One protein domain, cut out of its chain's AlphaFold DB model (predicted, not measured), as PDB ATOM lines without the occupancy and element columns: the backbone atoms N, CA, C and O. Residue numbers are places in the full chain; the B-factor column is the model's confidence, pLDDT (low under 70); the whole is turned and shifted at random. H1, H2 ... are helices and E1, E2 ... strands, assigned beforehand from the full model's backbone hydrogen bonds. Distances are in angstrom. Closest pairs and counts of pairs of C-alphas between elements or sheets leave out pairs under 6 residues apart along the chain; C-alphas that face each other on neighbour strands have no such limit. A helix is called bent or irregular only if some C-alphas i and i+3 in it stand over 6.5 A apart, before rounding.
ATOM      1  N   PHE A  33      -4.633  -8.910 -42.392       73.19
ATOM      2  CA  PHE A  33      -4.820 -10.353 -42.341       73.19
ATOM      3  C   PHE A  33      -3.461 -11.028 -42.450       73.19
ATOM      4  O   PHE A  33      -2.738 -10.849 -43.428       73.19
ATOM      5  N   VAL A  34      -3.091 -11.789 -41.424       78.50
ATOM      6  CA  VAL A  34      -1.820 -12.513 -41.378       78.50
ATOM      7  C   VAL A  34      -2.114 -14.003 -41.364       78.50
ATOM      8  O   VAL A  34      -2.808 -14.506 -40.482       78.50
ATOM      9  N   ASN A  35      -1.555 -14.720 -42.338       77.94
ATOM     10  CA  ASN A  35      -1.752 -16.161 -42.523       77.94
ATOM     11  C   ASN A  35      -3.217 -16.585 -42.751       77.94
ATOM     12  O   ASN A  35      -3.539 -17.748 -42.525       77.94
ATOM     13  N   VAL A  36      -4.093 -15.672 -43.181       73.56
ATOM     14  CA  VAL A  36      -5.495 -15.968 -43.520       73.56
ATOM     15  C   VAL A  36      -5.623 -16.129 -45.034       73.56
ATOM     16  O   VAL A  36      -5.069 -15.323 -45.779       73.56
ATOM     17  N   HIS A  37      -6.330 -17.162 -45.485       73.56
ATOM     18  CA  HIS A  37      -6.655 -17.395 -46.893       73.56
ATOM     19  C   HIS A  37      -8.086 -16.928 -47.178       73.56
ATOM     20  O   HIS A  37      -8.931 -16.981 -46.290       73.56
ATOM     21  N   ASP A  38      -8.397 -16.559 -48.420       71.38
ATOM     22  CA  ASP A  38      -9.753 -16.125 -48.805       71.38
ATOM     23  C   ASP A  38     -10.822 -17.177 -48.439       71.38
ATOM     24  O   ASP A  38     -11.859 -16.861 -47.855       71.38
ATOM     25  N   ASN A  39     -10.509 -18.461 -48.640       73.75
ATOM     26  CA  ASN A  39     -11.389 -19.579 -48.273       73.75
ATOM     27  C   ASN A  39     -11.635 -19.704 -46.753       73.75
ATOM     28  O   ASN A  39     -12.599 -20.353 -46.343       73.75
ATOM     29  N   ASP A  40     -10.784 -19.111 -45.902       72.00
ATOM     30  CA  ASP A  40     -11.021 -19.058 -44.454       72.00
ATOM     31  C   ASP A  40     -12.192 -18.101 -44.133       72.00
ATOM     32  O   ASP A  40     -12.924 -18.333 -43.169       72.00
ATOM     33  N   PHE A  41     -12.422 -17.068 -44.960       74.38
ATOM     34  CA  PHE A  41     -13.554 -16.142 -44.821       74.38
ATOM     35  C   PHE A  41     -14.845 -16.649 -45.447       74.38
ATOM     36  O   PHE A  41     -15.915 -16.358 -44.908       74.38
ATOM     37  N   GLU A  42     -14.778 -17.434 -46.525       75.81
ATOM     38  CA  GLU A  42     -15.971 -18.057 -47.115       75.81
ATOM     39  C   GLU A  42     -16.760 -18.846 -46.059       75.81
ATOM     40  O   GLU A  42     -17.983 -18.719 -45.966       75.81
ATOM     41  N   LYS A  43     -16.052 -19.576 -45.182       74.00
ATOM     42  CA  LYS A  43     -16.651 -20.346 -44.078       74.00
ATOM     43  C   LYS A  43     -17.245 -19.473 -42.959       74.00
ATOM     44  O   LYS A  43     -18.109 -19.941 -42.221       74.00
ATOM     45  N   LEU A  44     -16.816 -18.214 -42.835       78.38
ATOM     46  CA  LEU A  44     -17.165 -17.322 -41.719       78.38
ATOM     47  C   LEU A  44     -18.124 -16.197 -42.073       78.38
ATOM     48  O   LEU A  44     -18.677 -15.564 -41.172       78.38
ATOM     49  N   SER A  45     -18.327 -15.942 -43.361       80.62
ATOM     50  CA  SER A  45     -19.195 -14.869 -43.825       80.62
ATOM     51  C   SER A  45     -20.598 -14.966 -43.211       80.62
ATOM     52  O   SER A  45     -21.237 -16.021 -43.202       80.62
ATOM     53  N   GLY A  46     -21.067 -13.851 -42.650       84.06
ATOM     54  CA  GLY A  46     -22.401 -13.755 -42.068       84.06
ATOM     55  C   GLY A  46     -22.451 -13.030 -40.731       84.06
ATOM     56  O   GLY A  46     -21.465 -12.470 -40.245       84.06
ATOM     57  N   HIS A  47     -23.653 -13.039 -40.167       87.12
ATOM     58  CA  HIS A  47     -23.962 -12.510 -38.849       87.12
ATOM     59  C   HIS A  47     -24.113 -13.687 -37.901       87.12
ATOM     60  O   HIS A  47     -24.884 -14.608 -38.175       87.12
ATOM     61  N   TRP A  48     -23.378 -13.645 -36.804       91.00
ATOM     62  CA  TRP A  48     -23.330 -14.708 -35.820       91.00
ATOM     63  C   TRP A  48     -23.729 -14.165 -34.465       91.00
ATOM     64  O   TRP A  48     -23.364 -13.044 -34.128       91.00
ATOM     65  N   VAL A  49     -24.461 -14.938 -33.677       90.25
ATOM     66  CA  VAL A  49     -24.935 -14.514 -32.365       90.25
ATOM     67  C   VAL A  49     -24.538 -15.496 -31.290       90.25
ATOM     68  O   VAL A  49     -24.609 -16.710 -31.461       90.25
ATOM     69  N   TYR A  50     -24.145 -14.953 -30.149       90.31
ATOM     70  CA  TYR A  50     -24.118 -15.712 -28.915       90.31
ATOM     71  C   TYR A  50     -25.532 -15.751 -28.324       90.31
ATOM     72  O   TYR A  50     -26.213 -14.732 -28.277       90.31
ATOM     73  N   ASN A  51     -25.997 -16.919 -27.881       90.31
ATOM     74  CA  ASN A  51     -27.206 -17.038 -27.067       90.31
ATOM     75  C   ASN A  51     -26.972 -18.058 -25.933       90.31
ATOM     76  O   ASN A  51     -27.125 -19.264 -26.134       90.31
ATOM     77  N   PRO A  52     -26.629 -17.612 -24.713       88.12
ATOM     78  CA  PRO A  52     -26.316 -18.501 -23.595       88.12
ATOM     79  C   PRO A  52     -27.507 -19.333 -23.111       88.12
ATOM     80  O   PRO A  52     -27.296 -20.330 -22.430       88.12
ATOM     81  N   ALA A  53     -28.743 -18.944 -23.443       90.38
ATOM     82  CA  ALA A  53     -29.951 -19.678 -23.065       90.38
ATOM     83  C   ALA A  53     -30.446 -20.633 -24.172       90.38
ATOM     84  O   ALA A  53     -31.505 -21.245 -24.029       90.38
ATOM     85  N   LYS A  54     -29.664 -20.818 -25.251       87.94
ATOM     86  CA  LYS A  54     -30.006 -21.687 -26.391       87.94
ATOM     87  C   LYS A  54     -30.439 -23.084 -25.956       87.94
ATOM     88  O   LYS A  54     -31.466 -23.576 -26.411       87.94
ATOM     89  N   CYS A  55     -29.668 -23.741 -25.086       88.81
ATOM     90  CA  CYS A  55     -29.961 -25.123 -24.693       88.81
ATOM     91  C   CYS A  55     -31.276 -25.270 -23.911       88.81
ATOM     92  O   CYS A  55     -31.782 -26.381 -23.784       88.81
ATOM     93  N   GLU A  56     -31.836 -24.166 -23.413       91.25
ATOM     94  CA  GLU A  56     -33.138 -24.119 -22.745       91.25
ATOM     95  C   GLU A  56     -34.283 -23.778 -23.717       91.25
ATOM     96  O   GLU A  56     -35.436 -23.721 -23.296       91.25
ATOM     97  N   GLY A  57     -33.991 -23.544 -25.004       89.06
ATOM     98  CA  GLY A  57     -34.970 -23.072 -25.988       89.06
ATOM     99  C   GLY A  57     -35.417 -21.628 -25.740       89.06
ATOM    100  O   GLY A  57     -36.555 -21.270 -26.038       89.06
ATOM    101  N   LYS A  58     -34.548 -20.813 -25.131       91.62
ATOM    102  CA  LYS A  58     -34.843 -19.435 -24.725       91.62
ATOM    103  C   LYS A  58     -33.812 -18.458 -25.280       91.62
ATOM    104  O   LYS A  58     -32.718 -18.841 -25.696       91.62
ATOM    105  N   ILE A  59     -34.153 -17.176 -25.251       90.44
ATOM    106  CA  ILE A  59     -33.287 -16.072 -25.661       90.44
ATOM    107  C   ILE A  59     -32.967 -15.222 -24.448       90.44
ATOM    108  O   ILE A  59     -33.868 -14.688 -23.813       90.44
ATOM    109  N   LYS A  60     -31.683 -15.044 -24.145       90.62
ATOM    110  CA  LYS A  60     -31.252 -14.115 -23.097       90.62
ATOM    111  C   LYS A  60     -30.779 -12.815 -23.725       90.62
ATOM    112  O   LYS A  60     -29.762 -12.817 -24.408       90.62
ATOM    113  N   ILE A  61     -31.454 -11.701 -23.441       81.31
ATOM    114  CA  ILE A  61     -31.154 -10.402 -24.075       81.31
ATOM    115  C   ILE A  61     -29.706  -9.968 -23.827       81.31
ATOM    116  O   ILE A  61     -29.009  -9.576 -24.753       81.31
ATOM    117  N   HIS A  62     -29.205 -10.133 -22.601       73.06
ATOM    118  CA  HIS A  62     -27.809  -9.816 -22.250       73.06
ATOM    119  C   HIS A  62     -26.785 -10.823 -22.770       73.06
ATOM    120  O   HIS A  62     -25.586 -10.664 -22.571       73.06
ATOM    121  N   GLY A  63     -27.269 -11.890 -23.388       75.75
ATOM    122  CA  GLY A  63     -26.458 -12.888 -24.044       75.75
ATOM    123  C   GLY A  63     -26.346 -12.691 -25.548       75.75
ATOM    124  O   GLY A  63     -25.454 -13.293 -26.127       75.75
ATOM    125  N   LEU A  64     -27.198 -11.855 -26.157       80.69
ATOM    126  CA  LEU A  64     -27.200 -11.589 -27.594       80.69
ATOM    127  C   LEU A  64     -26.066 -10.629 -27.968       80.69
ATOM    128  O   LEU A  64     -26.260  -9.418 -28.060       80.69
ATOM    129  N   LEU A  65     -24.875 -11.180 -28.200       82.56
ATOM    130  CA  LEU A  65     -23.804 -10.468 -28.898       82.56
ATOM    131  C   LEU A  65     -23.759 -10.893 -30.356       82.56
ATOM    132  O   LEU A  65     -23.633 -12.079 -30.646       82.56
ATOM    133  N   GLU A  66     -23.804  -9.912 -31.251       84.94
ATOM    134  CA  GLU A  66     -23.619 -10.106 -32.684       84.94
ATOM    135  C   GLU A  66     -22.142  -9.974 -33.072       84.94
ATOM    136  O   GLU A  66     -21.470  -9.017 -32.682       84.94
ATOM    137  N   TYR A  67     -21.662 -10.904 -33.889       86.50
ATOM    138  CA  TYR A  67     -20.356 -10.901 -34.527       86.50
ATOM    139  C   TYR A  67     -20.559 -10.962 -36.033       86.50
ATOM    140  O   TYR A  67     -21.212 -11.870 -36.547       86.50
ATOM    141  N   LYS A  68     -19.979 -10.010 -36.752       85.75
ATOM    142  CA  LYS A  68     -19.981 -10.012 -38.212       85.75
ATOM    143  C   LYS A  68     -18.564 -10.227 -38.708       85.75
ATOM    144  O   LYS A  68     -17.696  -9.391 -38.450       85.75
ATOM    145  N   PHE A  69     -18.350 -11.314 -39.439       81.38
ATOM    146  CA  PHE A  69     -17.084 -11.593 -40.110       81.38
ATOM    147  C   PHE A  69     -17.229 -11.290 -41.599       81.38
ATOM    148  O   PHE A  69     -18.220 -11.648 -42.239       81.38
ATOM    149  N   SER A  70     -16.237 -10.606 -42.149       76.50
ATOM    150  CA  SER A  70     -16.162 -10.247 -43.560       76.50
ATOM    151  C   SER A  70     -14.704 -10.178 -43.997       76.50
ATOM    152  O   SER A  70     -13.819 -10.067 -43.150       76.50
ATOM    153  N   GLU A  71     -14.465 -10.145 -45.305       71.31
ATOM    154  CA  GLU A  71     -13.147  -9.811 -45.868       71.31
ATOM    155  C   GLU A  71     -12.659  -8.436 -45.387       71.31
ATOM    156  O   GLU A  71     -11.469  -8.215 -45.208       71.31
ATOM    157  N   SER A  72     -13.588  -7.515 -45.106       70.56
ATOM    158  CA  SER A  72     -13.297  -6.201 -44.527       70.56
ATOM    159  C   SER A  72     -13.072  -6.213 -43.011       70.56
ATOM    160  O   SER A  72     -12.905  -5.149 -42.430       70.56
ATOM    161  N   GLY A  73     -13.092  -7.379 -42.354       75.12
ATOM    162  CA  GLY A  73     -12.777  -7.540 -40.934       75.12
ATOM    163  C   GLY A  73     -13.937  -7.960 -40.032       75.12
ATOM    164  O   GLY A  73     -14.977  -8.443 -40.491       75.12
ATOM    165  N   LEU A  74     -13.711  -7.810 -38.722       82.38
ATOM    166  CA  LEU A  74     -14.590  -8.253 -37.637       82.38
ATOM    167  C   LEU A  74     -15.349  -7.069 -37.030       82.38
ATOM    168  O   LEU A  74     -14.731  -6.113 -36.577       82.38
ATOM    169  N   SER A  75     -16.675  -7.154 -36.949       81.31
ATOM    170  CA  SER A  75     -17.509  -6.215 -36.179       81.31
ATOM    171  C   SER A  75     -18.148  -6.934 -34.991       81.31
ATOM    172  O   SER A  75     -18.533  -8.095 -35.122       81.31
ATOM    173  N   VAL A  76     -18.272  -6.256 -33.845       80.44
ATOM    174  CA  VAL A  76     -18.860  -6.808 -32.611       80.44
ATOM    175  C   VAL A  76     -19.958  -5.873 -32.098       80.44
ATOM    176  O   VAL A  76     -19.762  -4.662 -32.055       80.44
ATOM    177  N   GLY A  77     -21.098  -6.430 -31.682       70.31
ATOM    178  CA  GLY A  77     -22.123  -5.719 -30.913       70.31
ATOM    179  C   GLY A  77     -22.888  -4.642 -31.686       70.31
ATOM    180  O   GLY A  77     -23.009  -3.519 -31.206       70.31
ATOM    181  N   GLY A  78     -23.390  -4.955 -32.884       60.59
ATOM    182  CA  GLY A  78     -24.195  -4.025 -33.694       60.59
ATOM    183  C   GLY A  78     -23.448  -2.775 -34.184       60.59
ATOM    184  O   GLY A  78     -24.063  -1.883 -34.770       60.59
ATOM    185  N   ALA A  79     -22.132  -2.687 -33.953       57.41
ATOM    186  CA  ALA A  79     -21.302  -1.595 -34.436       57.41
ATOM    187  C   ALA A  79     -21.377  -1.514 -35.969       57.41
ATOM    188  O   ALA A  79     -21.177  -2.508 -36.669       57.41
ATOM    189  N   GLN A  80     -21.656  -0.317 -36.493       56.47
ATOM    190  CA  GLN A  80     -21.761  -0.093 -37.939       56.47
ATOM    191  C   GLN A  80     -20.407  -0.203 -38.659       56.47
ATOM    192  O   GLN A  80     -20.388  -0.402 -39.873       56.47
ATOM    193  N   MET A  81     -19.292  -0.085 -37.930       67.00
ATOM    194  CA  MET A  81     -17.938  -0.124 -38.481       67.00
ATOM    195  C   MET A  81     -17.145  -1.329 -37.946       67.00
ATOM    196  O   MET A  81     -17.191  -1.588 -36.738       67.00
ATOM    197  N   PRO A  82     -16.409  -2.055 -38.812       73.75
ATOM    198  CA  PRO A  82     -15.478  -3.096 -38.389       73.75
ATOM    199  C   PRO A  82     -14.419  -2.572 -37.417       73.75
ATOM    200  O   PRO A  82     -13.941  -1.445 -37.535       73.75
ATOM    201  N   LEU A  83     -14.016  -3.418 -36.470       77.00
ATOM    202  CA  LEU A  83     -12.897  -3.152 -35.578       77.00
ATOM    203  C   LEU A  83     -11.586  -3.204 -36.369       77.00
ATOM    204  O   LEU A  83     -11.254  -4.231 -36.951       77.00
ATOM    205  N   THR A  84     -10.792  -2.140 -36.323       80.25
ATOM    206  CA  THR A  84      -9.450  -2.098 -36.928       80.25
ATOM    207  C   THR A  84      -8.446  -2.908 -36.102       80.25
ATOM    208  O   THR A  84      -8.352  -2.712 -34.886       80.25
ATOM    209  N   GLY A  85      -7.669  -3.792 -36.729       80.06
ATOM    210  CA  GLY A  85      -6.694  -4.648 -36.045       80.06
ATOM    211  C   GLY A  85      -6.079  -5.721 -36.942       80.06
ATOM    212  O   GLY A  85      -6.257  -5.723 -38.152       80.06
ATOM    213  N   THR A  86      -5.347  -6.660 -36.359       84.00
ATOM    214  CA  THR A  86      -4.757  -7.791 -37.077       84.00
ATOM    215  C   THR A  86      -5.575  -9.047 -36.818       84.00
ATOM    216  O   THR A  86      -5.780  -9.415 -35.664       84.00
ATOM    217  N   LEU A  87      -6.011  -9.732 -37.875       84.69
ATOM    218  CA  LEU A  87      -6.598 -11.065 -37.766       84.69
ATOM    219  C   LEU A  87      -5.569 -12.112 -38.202       84.69
ATOM    220  O   LEU A  87      -5.038 -12.055 -39.310       84.69
ATOM    221  N   ILE A  88      -5.295 -13.070 -37.323       87.56
ATOM    222  CA  ILE A  88      -4.284 -14.109 -37.504       87.56
ATOM    223  C   ILE A  88      -4.965 -15.471 -37.543       87.56
ATOM    224  O   ILE A  88      -5.659 -15.823 -36.590       87.56
ATOM    225  N   SER A  89      -4.712 -16.261 -38.586       88.44
ATOM    226  CA  SER A  89      -5.117 -17.670 -38.630       88.44
ATOM    227  C   SER A  89      -3.967 -18.587 -38.221       88.44
ATOM    228  O   SER A  89      -2.825 -18.438 -38.664       88.44
ATOM    229  N   LYS A  90      -4.259 -19.522 -37.315       89.75
ATOM    230  CA  LYS A  90      -3.318 -20.503 -36.773       89.75
ATOM    231  C   LYS A  90      -3.929 -21.897 -36.818       89.75
ATOM    232  O   LYS A  90      -5.147 -22.078 -36.747       89.75
ATOM    233  N   GLN A  91      -3.058 -22.900 -36.884       90.19
ATOM    234  CA  GLN A  91      -3.457 -24.256 -36.526       90.19
ATOM    235  C   GLN A  91      -3.860 -24.306 -35.051       90.19
ATOM    236  O   GLN A  91      -3.401 -23.506 -34.230       90.19
ATOM    237  N   ILE A  92      -4.735 -25.251 -34.739       92.69
ATOM    238  CA  ILE A  92      -5.158 -25.516 -33.373       92.69
ATOM    239  C   ILE A  92      -3.958 -26.051 -32.577       92.69
ATOM    240  O   ILE A  92      -3.256 -26.955 -33.024       92.69
ATOM    241  N   SER A  93      -3.694 -25.445 -31.419       92.25
ATOM    242  CA  SER A  93      -2.707 -25.938 -30.457       92.25
ATOM    243  C   SER A  93      -3.363 -26.910 -29.478       92.25
ATOM    244  O   SER A  93      -4.562 -26.808 -29.231       92.25
ATOM    245  N   ALA A  94      -2.567 -27.782 -28.850       92.75
ATOM    246  CA  ALA A  94      -3.051 -28.699 -27.811       92.75
ATOM    247  C   ALA A  94      -3.776 -27.961 -26.669       92.75
ATOM    248  O   ALA A  94      -4.824 -28.396 -26.214       92.75
ATOM    249  N   GLU A  95      -3.273 -26.784 -26.278       92.69
ATOM    250  CA  GLU A  95      -3.924 -25.931 -25.275       92.69
ATOM    251  C   GLU A  95      -5.350 -25.541 -25.672       92.69
ATOM    252  O   GLU A  95      -6.223 -25.475 -24.816       92.69
ATOM    253  N   VAL A  96      -5.590 -25.276 -26.961       92.88
ATOM    254  CA  VAL A  96      -6.930 -24.960 -27.463       92.88
ATOM    255  C   VAL A  96      -7.777 -26.223 -27.537       92.88
ATOM    256  O   VAL A  96      -8.928 -26.156 -27.132       92.88
ATOM    257  N   GLU A  97      -7.241 -27.363 -27.985       93.25
ATOM    258  CA  GLU A  97      -7.970 -28.648 -27.992       93.25
ATOM    259  C   GLU A  97      -8.469 -29.027 -26.594       93.25
ATOM    260  O   GLU A  97      -9.626 -29.422 -26.429       93.25
ATOM    261  N   ASP A  98      -7.628 -28.827 -25.579       93.31
ATOM    262  CA  ASP A  98      -7.950 -29.125 -24.186       93.31
ATOM    263  C   ASP A  98      -9.162 -28.327 -23.681       93.31
ATOM    264  O   ASP A  98      -9.943 -28.856 -22.882       93.31
ATOM    265  N   LEU A  99      -9.397 -27.107 -24.191       94.06
ATOM    266  CA  LEU A  99     -10.585 -26.307 -23.854       94.06
ATOM    267  C   LEU A  99     -11.894 -27.000 -24.267       94.06
ATOM    268  O   LEU A  99     -12.926 -26.795 -23.623       94.06
ATOM    269  N   PHE A 100     -11.861 -27.831 -25.312       94.31
ATOM    270  CA  PHE A 100     -13.036 -28.524 -25.853       94.31
ATOM    271  C   PHE A 100     -13.217 -29.936 -25.286       94.31
ATOM    272  O   PHE A 100     -14.304 -30.499 -25.407       94.31
ATOM    273  N   SER A 101     -12.205 -30.491 -24.610       90.56
ATOM    274  CA  SER A 101     -12.175 -31.885 -24.127       90.56
ATOM    275  C   SER A 101     -13.393 -32.309 -23.289       90.56
ATOM    276  O   SER A 101     -13.829 -33.458 -23.355       90.56
ATOM    277  N   ASN A 102     -13.969 -31.381 -22.520       88.62
ATOM    278  CA  ASN A 102     -15.121 -31.628 -21.645       88.62
ATOM    279  C   ASN A 102     -16.426 -30.998 -22.152       88.62
ATOM    280  O   ASN A 102     -17.457 -31.078 -21.476       88.62
ATOM    281  N   MET A 103     -16.401 -30.351 -23.318       92.25
ATOM    282  CA  MET A 103     -17.574 -29.681 -23.857       92.25
ATOM    283  C   MET A 103     -18.569 -30.667 -24.445       92.25
ATOM    284  O   MET A 103     -18.214 -31.673 -25.065       92.25
ATOM    285  N   LYS A 104     -19.847 -30.326 -24.291       92.00
ATOM    286  CA  LYS A 104     -20.957 -31.066 -24.873       92.00
ATOM    287  C   LYS A 104     -21.924 -30.115 -25.558       92.00
ATOM    288  O   LYS A 104     -22.120 -28.990 -25.101       92.00
ATOM    289  N   THR A 105     -22.543 -30.581 -26.633       89.50
ATOM    290  CA  THR A 105     -23.674 -29.908 -27.276       89.50
ATOM    291  C   THR A 105     -24.884 -29.879 -26.334       89.50
ATOM    292  O   THR A 105     -24.928 -30.603 -25.337       89.50
ATOM    293  N   CYS A 106     -25.926 -29.114 -26.679       88.38
ATOM    294  CA  CYS A 106     -27.188 -29.127 -25.925       88.38
ATOM    295  C   CYS A 106     -27.838 -30.524 -25.851       88.38
ATOM    296  O   CYS A 106     -28.575 -30.812 -24.914       88.38
ATOM    297  N   SER A 107     -27.543 -31.410 -26.811       89.38
ATOM    298  CA  SER A 107     -27.998 -32.807 -26.810       89.38
ATOM    299  C   SER A 107     -27.107 -33.746 -25.986       89.38
ATOM    300  O   SER A 107     -27.359 -34.947 -25.948       89.38
ATOM    301  N   GLY A 108     -26.054 -33.230 -25.347       91.56
ATOM    302  CA  GLY A 108     -25.132 -34.001 -24.513       91.56
ATOM    303  C   GLY A 108     -24.017 -34.724 -25.273       91.56
ATOM    304  O   GLY A 108     -23.250 -35.457 -24.644       91.56
ATOM    305  N   ASN A 109     -23.892 -34.519 -26.588       94.12
ATOM    306  CA  ASN A 109     -22.834 -35.139 -27.388       94.12
ATOM    307  C   ASN A 109     -21.505 -34.396 -27.188       94.12
ATOM    308  O   ASN A 109     -21.532 -33.166 -27.147       94.12
ATOM    309  N   PRO A 110     -20.355 -35.088 -27.094       93.62
ATOM    310  CA  PRO A 110     -19.054 -34.427 -27.024       93.62
ATOM    311  C   PRO A 110     -18.804 -33.532 -28.241       93.62
ATOM    312  O   PRO A 110     -19.094 -33.925 -29.373       93.62
ATOM    313  N   VAL A 111     -18.240 -32.346 -28.017       92.81
ATOM    314  CA  VAL A 111     -17.767 -31.488 -29.111       92.81
ATOM    315  C   VAL A 111     -16.458 -32.065 -29.641       92.81
ATOM    316  O   VAL A 111     -15.546 -32.347 -28.871       92.81
ATOM    317  N   THR A 112     -16.369 -32.263 -30.956       89.62
ATOM    318  CA  THR A 112     -15.163 -32.786 -31.611       89.62
ATOM    319  C   THR A 112     -14.662 -31.760 -32.613       89.62
ATOM    320  O   THR A 112     -15.421 -31.329 -33.477       89.62
ATOM    321  N   LEU A 113     -13.391 -31.379 -32.511       91.12
ATOM    322  CA  LEU A 113     -12.753 -30.511 -33.494       91.12
ATOM    323  C   LEU A 113     -12.246 -31.357 -34.664       91.12
ATOM    324  O   LEU A 113     -11.542 -32.347 -34.473       91.12
ATOM    325  N   SER A 114     -12.607 -30.976 -35.888       89.25
ATOM    326  CA  SER A 114     -12.073 -31.611 -37.097       89.25
ATOM    327  C   SER A 114     -10.587 -31.284 -37.307       89.25
ATOM    328  O   SER A 114     -10.084 -30.275 -36.812       89.25
ATOM    329  N   SER A 115      -9.877 -32.076 -38.110       85.81
ATOM    330  CA  SER A 115      -8.481 -31.788 -38.494       85.81
ATOM    331  C   SER A 115      -8.323 -30.502 -39.322       85.81
ATOM    332  O   SER A 115      -7.234 -29.931 -39.402       85.81
ATOM    333  N   GLU A 116      -9.406 -30.021 -39.935       86.38
ATOM    334  CA  GLU A 116      -9.440 -28.753 -40.664       86.38
ATOM    335  C   GLU A 116      -9.673 -27.543 -39.757       86.38
ATOM    336  O   GLU A 116      -9.626 -26.411 -40.237       86.38
ATOM    337  N   THR A 117      -9.896 -27.757 -38.458       91.44
ATOM    338  CA  THR A 117     -10.194 -26.681 -37.513       91.44
ATOM    339  C   THR A 117      -9.074 -25.640 -37.487       91.44
ATOM    340  O   THR A 117      -7.879 -25.958 -37.587       91.44
ATOM    341  N   ARG A 118      -9.463 -24.371 -37.366       90.94
ATOM    342  CA  ARG A 118      -8.552 -23.224 -37.282       90.94
ATOM    343  C   ARG A 118      -8.810 -22.412 -36.026       90.94
ATOM    344  O   ARG A 118      -9.951 -22.264 -35.598       90.94
ATOM    345  N   HIS A 119      -7.736 -21.868 -35.468       93.00
ATOM    346  CA  HIS A 119      -7.774 -20.885 -34.396       93.00
ATOM    347  C   HIS A 119      -7.518 -19.506 -34.998       93.00
ATOM    348  O   HIS A 119      -6.425 -19.238 -35.502       93.00
ATOM    349  N   LEU A 120      -8.518 -18.635 -34.942       90.50
ATOM    350  CA  LEU A 120      -8.415 -17.251 -35.380       90.50
ATOM    351  C   LEU A 120      -8.225 -16.328 -34.183       90.50
ATOM    352  O   LEU A 120      -8.937 -16.437 -33.191       90.50
ATOM    353  N   GLN A 121      -7.284 -15.397 -34.284       90.69
ATOM    354  CA  GLN A 121      -7.025 -14.394 -33.255       90.69
ATOM    355  C   GLN A 121      -7.141 -13.005 -33.863       90.69
ATOM    356  O   GLN A 121      -6.423 -12.692 -34.807       90.69
ATOM    357  N   PHE A 122      -8.031 -12.182 -33.320       87.62
ATOM    358  CA  PHE A 122      -8.129 -10.769 -33.655       87.62
ATOM    359  C   PHE A 122      -7.475  -9.941 -32.551       87.62
ATOM    360  O   PHE A 122      -7.895  -9.999 -31.394       87.62
ATOM    361  N   GLU A 123      -6.462  -9.161 -32.910       85.44
ATOM    362  CA  GLU A 123      -5.736  -8.284 -31.999       85.44
ATOM    363  C   GLU A 123      -5.814  -6.835 -32.484       85.44
ATOM    364  O   GLU A 123      -5.437  -6.500 -33.602       85.44
ATOM    365  N   SER A 124      -6.289  -5.947 -31.622       81.69
ATOM    366  CA  SER A 124      -6.295  -4.498 -31.819       81.69
ATOM    367  C   SER A 124      -5.794  -3.817 -30.545       81.69
ATOM    368  O   SER A 124      -5.477  -4.477 -29.556       81.69
ATOM    369  N   LYS A 125      -5.754  -2.480 -30.529       78.31
ATOM    370  CA  LYS A 125      -5.392  -1.729 -29.313       78.31
ATOM    371  C   LYS A 125      -6.335  -2.003 -28.136       78.31
ATOM    372  O   LYS A 125      -5.885  -1.974 -26.996       78.31
ATOM    373  N   SER A 126      -7.616  -2.246 -28.416       78.44
ATOM    374  CA  SER A 126      -8.669  -2.327 -27.393       78.44
ATOM    375  C   SER A 126      -9.228  -3.735 -27.210       78.44
ATOM    376  O   SER A 126      -9.864  -4.015 -26.199       78.44
ATOM    377  N   TYR A 127      -8.998  -4.626 -28.175       78.12
ATOM    378  CA  TYR A 127      -9.604  -5.952 -28.200       78.12
ATOM    379  C   TYR A 127      -8.576  -7.027 -28.510       78.12
ATOM    380  O   TYR A 127      -7.785  -6.894 -29.443       78.12
ATOM    381  N   LYS A 128      -8.667  -8.127 -27.766       86.75
ATOM    382  CA  LYS A 128      -8.032  -9.400 -28.083       86.75
ATOM    383  C   LYS A 128      -9.107 -10.474 -28.051       86.75
ATOM    384  O   LYS A 128      -9.577 -10.844 -26.980       86.75
ATOM    385  N   LEU A 129      -9.531 -10.912 -29.229       88.94
ATOM    386  CA  LEU A 129     -10.597 -11.893 -29.410       88.94
ATOM    387  C   LEU A 129     -10.012 -13.154 -30.035       88.94
ATOM    388  O   LEU A 129      -9.116 -13.078 -30.876       88.94
ATOM    389  N   ALA A 130     -10.514 -14.312 -29.625       93.19
ATOM    390  CA  ALA A 130     -10.090 -15.599 -30.151       93.19
ATOM    391  C   ALA A 130     -11.315 -16.411 -30.569       93.19
ATOM    392  O   ALA A 130     -12.327 -16.422 -29.869       93.19
ATOM    393  N   PHE A 131     -11.207 -17.078 -31.713       93.62
ATOM    394  CA  PHE A 131     -12.265 -17.879 -32.305       93.62
ATOM    395  C   PHE A 131     -11.727 -19.232 -32.764       93.62
ATOM    396  O   PHE A 131     -10.581 -19.340 -33.199       93.62
ATOM    397  N   VAL A 132     -12.562 -20.263 -32.706       94.38
ATOM    398  CA  VAL A 132     -12.282 -21.594 -33.247       94.38
ATOM    399  C   VAL A 132     -13.316 -21.906 -34.310       94.38
ATOM    400  O   VAL A 132     -14.515 -21.849 -34.052       94.38
ATOM    401  N   VAL A 133     -12.840 -22.222 -35.509       91.69
ATOM    402  CA  VAL A 133     -13.668 -22.420 -36.700       91.69
ATOM    403  C   VAL A 133     -13.526 -23.861 -37.145       91.69
ATOM    404  O   VAL A 133     -12.424 -24.286 -37.497       91.69
ATOM    405  N   SER A 134     -14.623 -24.617 -37.126       89.50
ATOM    406  CA  SER A 134     -14.656 -26.020 -37.542       89.50
ATOM    407  C   SER A 134     -15.851 -26.267 -38.459       89.50
ATOM    408  O   SER A 134     -16.978 -26.436 -38.006       89.50
ATOM    409  N   GLY A 135     -15.612 -26.268 -39.772       85.56
ATOM    410  CA  GLY A 135     -16.703 -26.341 -40.747       85.56
ATOM    411  C   GLY A 135     -17.601 -25.106 -40.654       85.56
ATOM    412  O   GLY A 135     -17.128 -24.001 -40.908       85.56
ATOM    413  N   GLU A 136     -18.870 -25.311 -40.300       83.94
ATOM    414  CA  GLU A 136     -19.851 -24.238 -40.072       83.94
ATOM    415  C   GLU A 136     -19.913 -23.784 -38.607       83.94
ATOM    416  O   GLU A 136     -20.520 -22.761 -38.316       83.94
ATOM    417  N   ASP A 137     -19.285 -24.504 -37.677       89.88
ATOM    418  CA  ASP A 137     -19.307 -24.119 -36.271       89.88
ATOM    419  C   ASP A 137     -18.247 -23.051 -35.990       89.88
ATOM    420  O   ASP A 137     -17.051 -23.246 -36.243       89.88
ATOM    421  N   VAL A 138     -18.685 -21.936 -35.404       92.62
ATOM    422  CA  VAL A 138     -17.814 -20.848 -34.954       92.62
ATOM    423  C   VAL A 138     -17.932 -20.721 -33.448       92.62
ATOM    424  O   VAL A 138     -18.995 -20.420 -32.922       92.62
ATOM    425  N   TRP A 139     -16.831 -20.915 -32.739       94.25
ATOM    426  CA  TRP A 139     -16.766 -20.750 -31.293       94.25
ATOM    427  C   TRP A 139     -15.971 -19.498 -30.971       94.25
ATOM    428  O   TRP A 139     -14.888 -19.317 -31.516       94.25
ATOM    429  N   ALA A 140     -16.453 -18.659 -30.068       92.94
ATOM    430  CA  ALA A 140     -15.657 -17.582 -29.495       92.94
ATOM    431  C   ALA A 140     -15.081 -18.029 -28.145       92.94
ATOM    432  O   ALA A 140     -15.711 -18.791 -27.416       92.94
ATOM    433  N   ILE A 141     -13.870 -17.580 -27.823       93.31
ATOM    434  CA  ILE A 141     -13.173 -17.884 -26.570       93.31
ATOM    435  C   ILE A 141     -13.150 -16.614 -25.718       93.31
ATOM    436  O   ILE A 141     -12.597 -15.588 -26.118       93.31
ATOM    437  N   GLU A 142     -13.758 -16.680 -24.534       84.94
ATOM    438  CA  GLU A 142     -13.704 -15.603 -23.544       84.94
ATOM    439  C   GLU A 142     -12.275 -15.392 -23.014       84.94
ATOM    440  O   GLU A 142     -11.435 -16.292 -23.036       84.94
ATOM    441  N   GLY A 143     -12.002 -14.223 -22.422       78.44
ATOM    442  CA  GLY A 143     -10.701 -13.938 -21.797       78.44
ATOM    443  C   GLY A 143     -10.318 -14.883 -20.644       78.44
ATOM    444  O   GLY A 143      -9.154 -14.933 -20.261       78.44
ATOM    445  N   ASN A 144     -11.273 -15.648 -20.106       82.94
ATOM    446  CA  ASN A 144     -11.052 -16.695 -19.099       82.94
ATOM    447  C   ASN A 144     -10.748 -18.083 -19.715       82.94
ATOM    448  O   ASN A 144     -10.638 -19.058 -18.974       82.94
ATOM    449  N   GLY A 145     -10.650 -18.187 -21.045       86.62
ATOM    450  CA  GLY A 145     -10.404 -19.435 -21.768       86.62
ATOM    451  C   GLY A 145     -11.652 -20.279 -22.035       86.62
ATOM    452  O   GLY A 145     -11.523 -21.387 -22.541       86.62
ATOM    453  N   LYS A 146     -12.860 -19.802 -21.717       90.12
ATOM    454  CA  LYS A 146     -14.096 -20.554 -21.953       90.12
ATOM    455  C   LYS A 146     -14.594 -20.375 -23.396       90.12
ATOM    456  O   LYS A 146     -14.963 -19.258 -23.766       90.12
ATOM    457  N   PRO A 147     -14.667 -21.449 -24.201       92.75
ATOM    458  CA  PRO A 147     -15.325 -21.420 -25.505       92.75
ATOM    459  C   PRO A 147     -16.860 -21.404 -25.392       92.75
ATOM    460  O   PRO A 147     -17.450 -22.069 -24.534       92.75
ATOM    461  N   TYR A 148     -17.521 -20.692 -26.303       91.06
ATOM    462  CA  TYR A 148     -18.972 -20.704 -26.499       91.06
ATOM    463  C   TYR A 148     -19.320 -20.663 -27.988       91.06
ATOM    464  O   TYR A 148     -18.634 -20.013 -28.774       91.06
ATOM    465  N   LEU A 149     -20.370 -21.392 -28.373       92.38
ATOM    466  CA  LEU A 149     -20.804 -21.486 -29.766       92.38
ATOM    467  C   LEU A 149     -21.501 -20.189 -30.173       92.38
ATOM    468  O   LEU A 149     -22.385 -19.705 -29.463       92.38
ATOM    469  N   LEU A 150     -21.117 -19.673 -31.331       92.69
ATOM    470  CA  LEU A 150     -21.861 -18.672 -32.065       92.69
ATOM    471  C   LEU A 150     -22.753 -19.376 -33.085       92.69
ATOM    472  O   LEU A 150     -22.329 -20.302 -33.774       92.69
ATOM    473  N   GLU A 151     -23.986 -18.915 -33.199       90.19
ATOM    474  CA  GLU A 151     -24.952 -19.424 -34.168       90.19
ATOM    475  C   GLU A 151     -25.114 -18.438 -35.307       90.19
ATOM    476  O   GLU A 151     -25.081 -17.230 -35.072       90.19
ATOM    477  N   ARG A 152     -25.358 -18.912 -36.530       89.25
ATOM    478  CA  ARG A 152     -25.782 -17.991 -37.584       89.25
ATOM    479  C   ARG A 152     -27.091 -17.338 -37.168       89.25
ATOM    480  O   ARG A 152     -28.013 -17.998 -36.702       89.25
ATOM    481  N   PHE A 153     -27.185 -16.032 -37.383       87.50
ATOM    482  CA  PHE A 153     -28.357 -15.242 -37.018       87.50
ATOM    483  C   PHE A 153     -29.653 -15.804 -37.629       87.50
ATOM    484  O   PHE A 153     -30.705 -15.744 -37.000       87.50
ATOM    485  N   SER A 154     -29.580 -16.379 -38.837       87.25
ATOM    486  CA  SER A 154     -30.710 -17.021 -39.525       87.25
ATOM    487  C   SER A 154     -31.292 -18.223 -38.786       87.25
ATOM    488  O   SER A 154     -32.455 -18.557 -39.005       87.25
ATOM    489  N   ASP A 155     -30.491 -18.861 -37.940       87.56
ATOM    490  CA  ASP A 155     -30.818 -20.138 -37.314       87.56
ATOM    491  C   ASP A 155     -31.382 -19.936 -35.900       87.56
ATOM    492  O   ASP A 155     -31.853 -20.881 -35.269       87.56
ATOM    493  N   VAL A 156     -31.385 -18.690 -35.412       87.06
ATOM    494  CA  VAL A 156     -31.977 -18.329 -34.127       87.06
ATOM    495  C   VAL A 156     -33.459 -18.025 -34.292       87.06
ATOM    496  O   VAL A 156     -33.866 -17.086 -34.979       87.06
ATOM    497  N   ASP A 157     -34.292 -18.799 -33.601       87.19
ATOM    498  CA  ASP A 157     -35.735 -18.582 -33.595       87.19
ATOM    499  C   ASP A 157     -36.143 -17.498 -32.589       87.19
ATOM    500  O   ASP A 157     -36.557 -17.764 -31.456       87.19
ATOM    501  N   PHE A 158     -36.057 -16.246 -33.040       82.88
ATOM    502  CA  PHE A 158     -36.474 -15.068 -32.275       82.88
ATOM    503  C   PHE A 158     -37.981 -14.982 -32.007       82.88
ATOM    504  O   PHE A 158     -38.397 -14.180 -31.174       82.88
ATOM    505  N   LYS A 159     -38.815 -15.746 -32.725       86.56
ATOM    506  CA  LYS A 159     -40.277 -15.619 -32.635       86.56
ATOM    507  C   LYS A 159     -40.902 -16.641 -31.699       86.56
ATOM    508  O   LYS A 159     -41.915 -16.326 -31.083       86.56
ATOM    509  N   SER A 160     -40.351 -17.852 -31.638       86.00
ATOM    510  CA  SER A 160     -40.925 -18.939 -30.837       86.00
ATOM    511  C   SER A 160     -40.266 -19.123 -29.469       86.00
ATOM    512  O   SER A 160     -40.841 -19.789 -28.609       86.00
ATOM    513  N   SER A 161     -39.099 -18.516 -29.246       88.75
ATOM    514  CA  SER A 161     -38.359 -18.646 -27.990       88.75
ATOM    515  C   SER A 161     -38.852 -17.666 -26.926       88.75
ATOM    516  O   SER A 161     -39.120 -16.497 -27.201       88.75
ATOM    517  N   GLU A 162     -38.910 -18.124 -25.674       93.19
ATOM    518  CA  GLU A 162     -39.148 -17.243 -24.528       93.19
ATOM    519  C   GLU A 162     -37.970 -16.273 -24.357       93.19
ATOM    520  O   GLU A 162     -36.808 -16.682 -24.405       93.19
ATOM    521  N   ILE A 163     -38.271 -14.995 -24.126       90.50
ATOM    522  CA  ILE A 163     -37.266 -13.960 -23.886       90.50
ATOM    523  C   ILE A 163     -37.035 -13.822 -22.380       90.50
ATOM    524  O   ILE A 163     -37.951 -13.530 -21.614       90.50
ATOM    525  N   ILE A 164     -35.785 -14.014 -21.970       91.25
ATOM    526  CA  ILE A 164     -35.299 -13.820 -20.610       91.25
ATOM    527  C   ILE A 164     -34.651 -12.441 -20.530       91.25
ATOM    528  O   ILE A 164     -33.563 -12.197 -21.072       91.25
ATOM    529  N   GLU A 165     -35.329 -11.558 -19.811       89.50
ATOM    530  CA  GLU A 165     -34.793 -10.270 -19.402       89.50
ATOM    531  C   GLU A 165     -33.626 -10.464 -18.414       89.50
ATOM    532  O   GLU A 165     -33.624 -11.406 -17.614       89.50
ATOM    533  N   PRO A 166     -32.622  -9.580 -18.436       84.38
ATOM    534  CA  PRO A 166     -31.555  -9.590 -17.444       84.38
ATOM    535  C   PRO A 166     -32.079  -9.422 -16.024       84.38
ATOM    536  O   PRO A 166     -32.997  -8.654 -15.737       84.38
ATOM    537  N   THR A 167     -31.391 -10.058 -15.090       86.19
ATOM    538  CA  THR A 167     -31.569  -9.754 -13.675       86.19
ATOM    539  C   THR A 167     -30.913  -8.418 -13.316       86.19
ATOM    540  O   THR A 167     -29.932  -7.987 -13.924       86.19
ATOM    541  N   GLN A 168     -31.388  -7.777 -12.245       83.25
ATOM    542  CA  GLN A 168     -30.801  -6.530 -11.735       83.25
ATOM    543  C   GLN A 168     -29.305  -6.671 -11.386       83.25
ATOM    544  O   GLN A 168     -28.540  -5.728 -11.554       83.25
ATOM    545  N   LYS A 169     -28.878  -7.866 -10.953       83.25
ATOM    546  CA  LYS A 169     -27.472  -8.189 -10.669       83.25
ATOM    547  C   LYS A 169     -26.610  -8.204 -11.936       83.25
ATOM    548  O   LYS A 169     -25.452  -7.797 -11.899       83.25
ATOM    549  N   GLU A 170     -27.159  -8.692 -13.043       75.69
ATOM    550  CA  GLU A 170     -26.464  -8.724 -14.334       75.69
ATOM    551  C   GLU A 170     -26.336  -7.325 -14.929       75.69
ATOM    552  O   GLU A 170     -25.296  -7.010 -15.492       75.69
ATOM    553  N   LEU A 171     -27.334  -6.464 -14.715       75.12
ATOM    554  CA  LEU A 171     -27.269  -5.052 -15.092       75.12
ATOM    555  C   LEU A 171     -26.224  -4.262 -14.289       75.12
ATOM    556  O   LEU A 171     -25.636  -3.331 -14.820       75.12
ATOM    557  N   SER A 172     -25.977  -4.618 -13.023       65.62
ATOM    558  CA  SER A 172     -25.028  -3.908 -12.150       65.62
ATOM    559  C   SER A 172     -23.549  -4.275 -12.341       65.62
ATOM    560  O   SER A 172     -22.696  -3.661 -11.708       65.62
ATOM    561  N   ASN A 173     -23.249  -5.288 -13.160       55.12
ATOM    562  CA  ASN A 173     -21.881  -5.729 -13.472       55.12
ATOM    563  C   ASN A 173     -21.393  -5.236 -14.849       55.12
ATOM    564  O   ASN A 173     -20.376  -5.723 -15.342       55.12
TER     565      ASN A 173
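Overview. This is residues 33 to 173 of the 174 residues of an uncharacterized protein of Pseudoalteromonas sp. SG44-1 (UniProt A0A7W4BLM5). What shape do these atoms make? One antiparallel sheet of eight strands, in the order E4 E3 E1 E9 E8 E7 E6 E5, curls into an incompletely closed barrel. The short helices H1 and H2 graze it, and away from it at one end lie the small parallel pair E2 and E10 and the short helix H3. What is it made of? The 141 printed residues hold three named helices and ten named strands, in the order H1 E1 E2 E3 E4 E5 H2 E6 E7 E8 E9 E10 H3, a mixed class with 66 residues in named elements, under half. The whole is compact, with a radius of gyration of the C-alphas of 15.4 A and spans of 41 by 36 by 28 A.

Arrangement. How do the first strands pair? E1, residues 46 to 50, is antiparallel to E3, residues 66 to 70, with N 48 and O 67 at 2.8 A, and to E9, residues 147 to 152, with N 49 and O 151 at 2.8 A, within hydrogen-bond range. E3 and E4, residues 73 to 76, form a hairpin, with N 68 and O 75 at 2.9 A. What follows? E5, residues 86 to 91, pairs with E6, residues 118 to 123, N 88 and O 121 at 2.8 A; E6, E7, residues 128 to 134, E8, residues 137 to 141, and E9 form a meander, each strand the antiparallel neighbour of the one before, for instance N 120 and O 131 at 2.8 A, N 139 and O 132 at 2.8 A, N 148 and O 140 at 2.9 A. It is a folded sheet, bent back on itself: E4 E3 E1 face E8 E7 E6 E5, with E9 as the hinge. Where are the other elements? H1, residues 38 to 42, and H2, residues 94 to 100, only graze the sheet; the closest C-alphas of H2 and E9 are Leu 99 and Pro 147, 7.0 A. E2, residues 58 to 60, and E10, residues 162 to 164, are parallel at 26 degrees, N 59 and O 162 at 2.8 A; H3, residues 168 to 171, is not on the eight-stranded sheet. Do the helix backbones close? The one O i to N i+4 pair of H1 is within range, H2 has 1 of 3, with 3 of 4 O i to N i+3 pairs, and H3 is too short.

Along the chain. Where do the elements begin and end? H1 begins at C-alpha 38 (-9.753, -16.125, -48.805), and H3 ends at C-alpha 171 (-27.269, -5.052, -15.092). Which are longest? E7 spans 20.2 A, E5 16.5 A, E9 16.3 A and E6 16.1 A.

Size, cuts and confidence. How large is it? The two C-alphas farthest apart, of His 37 and Gln 168, are 44.0 A apart. Is it unbroken and sure? The printed part has no cut, and the link H2 to E6, 17 residues, is long. Residues 78 to 81 and 172 to 173 have pLDDT under 70.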